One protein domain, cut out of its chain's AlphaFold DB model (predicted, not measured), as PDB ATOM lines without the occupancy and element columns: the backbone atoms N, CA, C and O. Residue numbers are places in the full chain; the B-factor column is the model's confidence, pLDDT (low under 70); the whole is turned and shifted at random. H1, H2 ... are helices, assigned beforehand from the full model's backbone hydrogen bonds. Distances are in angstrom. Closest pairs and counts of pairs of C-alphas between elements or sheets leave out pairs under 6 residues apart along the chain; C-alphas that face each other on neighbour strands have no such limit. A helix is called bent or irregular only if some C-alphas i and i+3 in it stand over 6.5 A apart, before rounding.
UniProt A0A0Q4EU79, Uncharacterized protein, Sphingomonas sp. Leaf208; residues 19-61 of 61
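Overview. This is residues 19 to 61 of the 61 residues of an uncharacterized protein of Sphingomonas sp. Leaf208 (UniProt A0A0Q4EU79). Two separate helices, H1 and H2, lie toward the two ends of a long, open zigzag, with the unnamed link of residues 32 to 42 strung between them; the helices stay apart and the model has no packed core. H2, of 17 residues, is the longer helix, and the whole has the outline of a rod, 54 by 21 by 8 A. The printed part has 43 residues, with two named helices in the order H1, H2 and no named strand; the class is all helix. It is extended, with a radius of gyration of the C-alphas of 18.3 A.

Arrangement. H1, residues 19 to 31, and H2, residues 43 to 59, are apart, with no C-alpha of the one within 8 A of the other. The 11 residues between them make a long link. Residues 19 to 25, 28 to 33 and 36 to 61 stand free, with no C-alpha 8 or more residues away along the chain within 10 A. In both H1 and H2 every O i to N i+4 pair is within hydrogen-bond range.

Along the chain. H1 runs from Ala 19, with its C-alpha at (202.932, 251.171, 212.217), to Asp 31, at (192.563, 262.996, 221.782), 18.4 A from first to last C-alpha. H2 runs from Pro 43, with its C-alpha at (168.272, 270.660, 215.821), to Met 59, at (152.950, 252.569, 209.070), 24.7 A from first to last C-alpha. Neither helix is bent.

Size, cuts and confidence. The two C-alphas farthest apart are those of Val 20 and Lys 61, 54.4 A. The printed part has no cut and ends at residue 61, the chain's last residue. The mean pLDDT of the printed part is 84.7; residues 37 and 61 are under 70.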
ATOM      1  N   ALA A  19     204.002 251.611 211.324       83.75
ATOM      2  CA  ALA A  19     202.932 251.171 212.217       83.75
ATOM      3  C   ALA A  19     202.850 252.016 213.501       83.75
ATOM      4  O   ALA A  19     201.759 252.362 213.950       83.75
ATOM      5  N   VAL A  20     203.996 252.402 214.068       85.81
ATOM      6  CA  VAL A  20     204.065 253.239 215.275       85.81
ATOM      7  C   VAL A  20     203.607 254.662 214.959       85.81
ATOM      8  O   VAL A  20     202.810 255.226 215.707       85.81
ATOM      9  N   ARG A  21     204.027 255.225 213.818       83.56
ATOM     10  CA  ARG A  21     203.566 256.556 213.383       83.56
ATOM     11  C   ARG A  21     202.055 256.589 213.158       83.56
ATOM     12  O   ARG A  21     201.404 257.553 213.550       83.56
ATOM     13  N   HIS A  22     201.490 255.532 212.570       83.81
ATOM     14  CA  HIS A  22     200.045 255.419 212.374       83.81
ATOM     15  C   HIS A  22     199.271 255.370 213.691       83.81
ATOM     16  O   HIS A  22     198.259 256.056 213.810       83.81
ATOM     17  N   VAL A  23     199.753 254.625 214.690       87.44
ATOM     18  CA  VAL A  23     199.117 254.581 216.017       87.44
ATOM     19  C   VAL A  23     199.174 255.947 216.705       87.44
ATOM     20  O   VAL A  23     198.160 256.391 217.241       87.44
ATOM     21  N   ILE A  24     200.313 256.646 216.644       87.00
ATOM     22  CA  ILE A  24     200.465 257.989 217.231       87.00
ATOM     23  C   ILE A  24     199.506 258.987 216.566       87.00
ATOM     24  O   ILE A  24     198.786 259.698 217.264       87.00
ATOM     25  N   ALA A  25     199.445 259.005 215.231       86.00
ATOM     26  CA  ALA A  25     198.528 259.874 214.494       86.00
ATOM     27  C   ALA A  25     197.060 259.564 214.829       86.00
ATOM     28  O   ALA A  25     196.266 260.467 215.091       86.00
ATOM     29  N   TRP A  26     196.696 258.280 214.865       84.88
ATOM     30  CA  TRP A  26     195.350 257.846 215.226       84.88
ATOM     31  C   TRP A  26     194.969 258.290 216.644       84.88
ATOM     32  O   TRP A  26     193.900 258.876 216.828       84.88
ATOM     33  N   GLN A  27     195.853 258.093 217.625       85.31
ATOM     34  CA  GLN A  27     195.609 258.510 219.005       85.31
ATOM     35  C   GLN A  27     195.439 260.028 219.105       85.31
ATOM     36  O   GLN A  27     194.518 260.496 219.764       85.31
ATOM     37  N   ALA A  28     196.239 260.809 218.379       86.31
ATOM     38  CA  ALA A  28     196.092 262.260 218.373       86.31
ATOM     39  C   ALA A  28     194.760 262.730 217.755       86.31
ATOM     40  O   ALA A  28     194.183 263.734 218.180       86.31
ATOM     41  N   HIS A  29     194.208 261.999 216.780       82.62
ATOM     42  CA  HIS A  29     192.854 262.250 216.282       82.62
ATOM     43  C   HIS A  29     191.768 261.916 217.316       82.62
ATOM     44  O   HIS A  29     190.772 262.641 217.395       82.62
ATOM     45  N   VAL A  30     191.952 260.855 218.104       81.69
ATOM     46  CA  VAL A  30     191.065 260.511 219.228       81.69
ATOM     47  C   VAL A  30     191.134 261.591 220.312       81.69
ATOM     48  O   VAL A  30     190.096 262.133 220.689       81.69
ATOM     49  N   ASP A  31     192.336 261.984 220.740       81.88
ATOM     50  CA  ASP A  31     192.563 262.996 221.782       81.88
ATOM     51  C   ASP A  31     192.040 264.380 221.374       81.88
ATOM     52  O   ASP A  31     191.490 265.121 222.188       81.88
ATOM     53  N   ALA A  32     192.158 264.726 220.088       80.12
ATOM     54  CA  ALA A  32     191.583 265.945 219.521       80.12
ATOM     55  C   ALA A  32     190.051 265.889 219.387       80.12
ATOM     56  O   ALA A  32     189.446 266.840 218.890       80.12
ATOM     57  N   GLY A  33     189.418 264.774 219.761       77.00
ATOM     58  CA  GLY A  33     187.984 264.579 219.626       77.00
ATOM     59  C   GLY A  33     187.518 264.614 218.173       77.00
ATOM     60  O   GLY A  33     186.408 265.064 217.905       77.00
ATOM     61  N   ARG A  34     188.368 264.191 217.228       77.19
ATOM     62  CA  ARG A  34     188.019 264.016 215.806       77.19
ATOM     63  C   ARG A  34     187.502 262.604 215.523       77.19
ATOM     64  O   ARG A  34     186.729 262.416 214.591       77.19
ATOM     65  N   ILE A  35     187.925 261.626 216.325       77.94
ATOM     66  CA  ILE A  35     187.493 260.224 216.261       77.94
ATOM     67  C   ILE A  35     186.775 259.866 217.564       77.94
ATOM     68  O   ILE A  35     187.202 260.262 218.643       77.94
ATOM     69  N   GLY A  36     185.678 259.109 217.472       72.12
ATOM     70  CA  GLY A  36     184.942 258.588 218.632       72.12
ATOM     71  C   GLY A  36     184.037 259.601 219.346       72.12
ATOM     72  O   GLY A  36     183.156 259.203 220.106       72.12
ATOM     73  N   THR A  37     184.180 260.897 219.075       68.75
ATOM     74  CA  THR A  37     183.242 261.917 219.545       68.75
ATOM     75  C   THR A  37     181.971 261.905 218.709       68.75
ATOM     76  O   THR A  37     181.972 261.799 217.480       68.75
ATOM     77  N   ARG A  38     180.833 262.010 219.395       70.50
ATOM     78  CA  ARG A  38     179.536 262.113 218.736       70.50
ATOM     79  C   ARG A  38     179.453 263.465 218.033       70.50
ATOM     80  O   ARG A  38     179.474 264.494 218.700       70.50
ATOM     81  N   ILE A  39     179.303 263.453 216.709       72.88
ATOM     82  CA  ILE A  39     178.993 264.665 215.943       72.88
ATOM     83  C   ILE A  39     177.694 265.254 216.516       72.88
ATOM     84  O   ILE A  39     176.683 264.537 216.562       72.88
ATOM     85  N   PRO A  40     177.693 266.520 216.979       72.38
ATOM     86  CA  PRO A  40     176.474 267.171 217.427       72.38
ATOM     87  C   PRO A  40     175.453 267.160 216.292       72.38
ATOM     88  O   PRO A  40     175.703 267.672 215.201       72.38
ATOM     89  N   VAL A  41     174.304 266.537 216.536       80.88
ATOM     90  CA  VAL A  41     173.207 266.527 215.569       80.88
ATOM     91  C   VAL A  41     172.557 267.904 215.610       80.88
ATOM     92  O   VAL A  41     172.148 268.352 216.683       80.88
ATOM     93  N   SER A  42     172.467 268.583 214.463       88.19
ATOM     94  CA  SER A  42     171.782 269.874 214.405       88.19
ATOM     95  C   SER A  42     170.307 269.713 214.811       88.19
ATOM     96  O   SER A  42     169.709 268.660 214.544       88.19
ATOM     97  N   PRO A  43     169.681 270.734 215.428       91.00
ATOM     98  CA  PRO A  43     168.272 270.660 215.821       91.00
ATOM     99  C   PRO A  43     167.338 270.288 214.660       91.00
ATOM    100  O   PRO A  43     166.375 269.551 214.851       91.00
ATOM    101  N   GLU A  44     167.656 270.737 213.445       92.50
ATOM    102  CA  GLU A  44     166.903 270.415 212.231       92.50
ATOM    103  C   GLU A  44     166.977 268.924 211.867       92.50
ATOM    104  O   GLU A  44     165.949 268.295 211.612       92.50
ATOM    105  N   ILE A  45     168.175 268.326 211.902       89.69
ATOM    106  CA  ILE A  45     168.354 266.894 211.619       89.69
ATOM    107  C   ILE A  45     167.666 266.052 212.700       89.69
ATOM    108  O   ILE A  45     167.035 265.041 212.380       89.69
ATOM    109  N   ALA A  46     167.740 266.475 213.966       88.81
ATOM    110  CA  ALA A  46     167.032 265.817 215.060       88.81
ATOM    111  C   ALA A  46     165.511 265.841 214.831       88.81
ATOM    112  O   ALA A  46     164.875 264.787 214.848       88.81
ATOM    113  N   ALA A  47     164.949 267.008 214.500       92.56
ATOM    114  CA  ALA A  47     163.527 267.157 214.206       92.56
ATOM    115  C   ALA A  47     163.086 266.313 212.997       92.56
ATOM    116  O   ALA A  47     162.029 265.682 213.028       92.56
ATOM    117  N   ASN A  48     163.900 266.254 211.939       93.94
ATOM    118  CA  ASN A  48     163.613 265.419 210.774       93.94
ATOM    119  C   ASN A  48     163.609 263.923 211.133       93.94
ATOM    120  O   ASN A  48     162.679 263.203 210.770       93.94
ATOM    121  N   ARG A  49     164.601 263.450 211.898       90.88
ATOM    122  CA  ARG A  49     164.647 262.061 212.383       90.88
ATOM    123  C   ARG A  49     163.405 261.709 213.201       90.88
ATOM    124  O   ARG A  49     162.859 260.614 213.048       90.88
ATOM    125  N   ASP A  50     162.949 262.622 214.050       92.88
ATOM    126  CA  ASP A  50     161.786 262.388 214.903       92.88
ATOM    127  C   ASP A  50     160.495 262.284 214.070       92.88
ATOM    128  O   ASP A  50     159.682 261.389 214.314       92.88
ATOM    129  N   ARG A  51     160.349 263.093 213.006       94.38
ATOM    130  CA  ARG A  51     159.243 262.968 212.032       94.38
ATOM    131  C   ARG A  51     159.246 261.611 211.329       94.38
ATOM    132  O   ARG A  51     158.209 260.951 211.278       94.38
ATOM    133  N   TRP A  52     160.400 261.163 210.835       92.94
ATOM    134  CA  TRP A  52     160.525 259.849 210.190       92.94
ATOM    135  C   TRP A  52     160.233 258.700 211.151       92.94
ATOM    136  O   TRP A  52     159.564 257.735 210.788       92.94
ATOM    137  N   THR A  53     160.673 258.829 212.402       92.94
ATOM    138  CA  THR A  53     160.380 257.849 213.452       92.94
ATOM    139  C   THR A  53     158.880 257.772 213.733       92.94
ATOM    140  O   THR A  53     158.340 256.677 213.883       92.94
ATOM    141  N   ALA A  54     158.191 258.915 213.784       92.62
ATOM    142  CA  ALA A  54     156.743 258.961 213.958       92.62
ATOM    143  C   ALA A  54     156.009 258.304 212.778       92.62
ATOM    144  O   ALA A  54     155.157 257.446 213.001       92.62
ATOM    145  N   LEU A  55     156.392 258.625 211.538       94.31
ATOM    146  CA  LEU A  55     155.809 258.024 210.336       94.31
ATOM    147  C   LEU A  55     155.987 256.498 210.315       94.31
ATOM    148  O   LEU A  55     155.026 255.765 210.088       94.31
ATOM    149  N   ALA A  56     157.193 256.007 210.615       92.62
ATOM    150  CA  ALA A  56     157.485 254.576 210.658       92.62
ATOM    151  C   ALA A  56     156.644 253.826 211.705       92.62
ATOM    152  O   ALA A  56     156.239 252.689 211.468       92.62
ATOM    153  N   ARG A  57     156.349 254.451 212.856       92.06
ATOM    154  CA  ARG A  57     155.444 253.870 213.864       92.06
ATOM    155  C   ARG A  57     154.006 253.798 213.365       92.06
ATOM    156  O   ARG A  57     153.337 252.808 213.640       92.06
ATOM    157  N   THR A  58     153.544 254.821 212.649       91.12
ATOM    158  CA  THR A  58     152.188 254.854 212.089       91.12
ATOM    159  C   THR A  58     152.005 253.801 210.998       91.12
ATOM    160  O   THR A  58     150.981 253.137 210.992       91.12
ATOM    161  N   MET A  59     153.004 253.584 210.137       87.12
ATOM    162  CA  MET A  59     152.950 252.569 209.070       87.12
ATOM    163  C   MET A  59     153.060 251.116 209.566       87.12
ATOM    164  O   MET A  59     152.829 250.193 208.795       87.12
ATOM    165  N   ARG A  60     153.472 250.894 210.821       80.62
ATOM    166  CA  ARG A  60     153.576 249.552 211.424       80.62
ATOM    167  C   ARG A  60     152.256 249.087 212.072       80.62
ATOM    168  O   ARG A  60     152.189 247.948 212.527       80.62
ATOM    169  N   LYS A  61     151.246 249.955 212.158       60.91
ATOM    170  CA  LYS A  61     149.878 249.608 212.570       60.91
ATOM    171  C   LYS A  61     149.030 249.280 211.352       60.91
ATOM    172  O   LYS A  61     148.140 248.423 211.517       60.91
TER     173      LYS A  61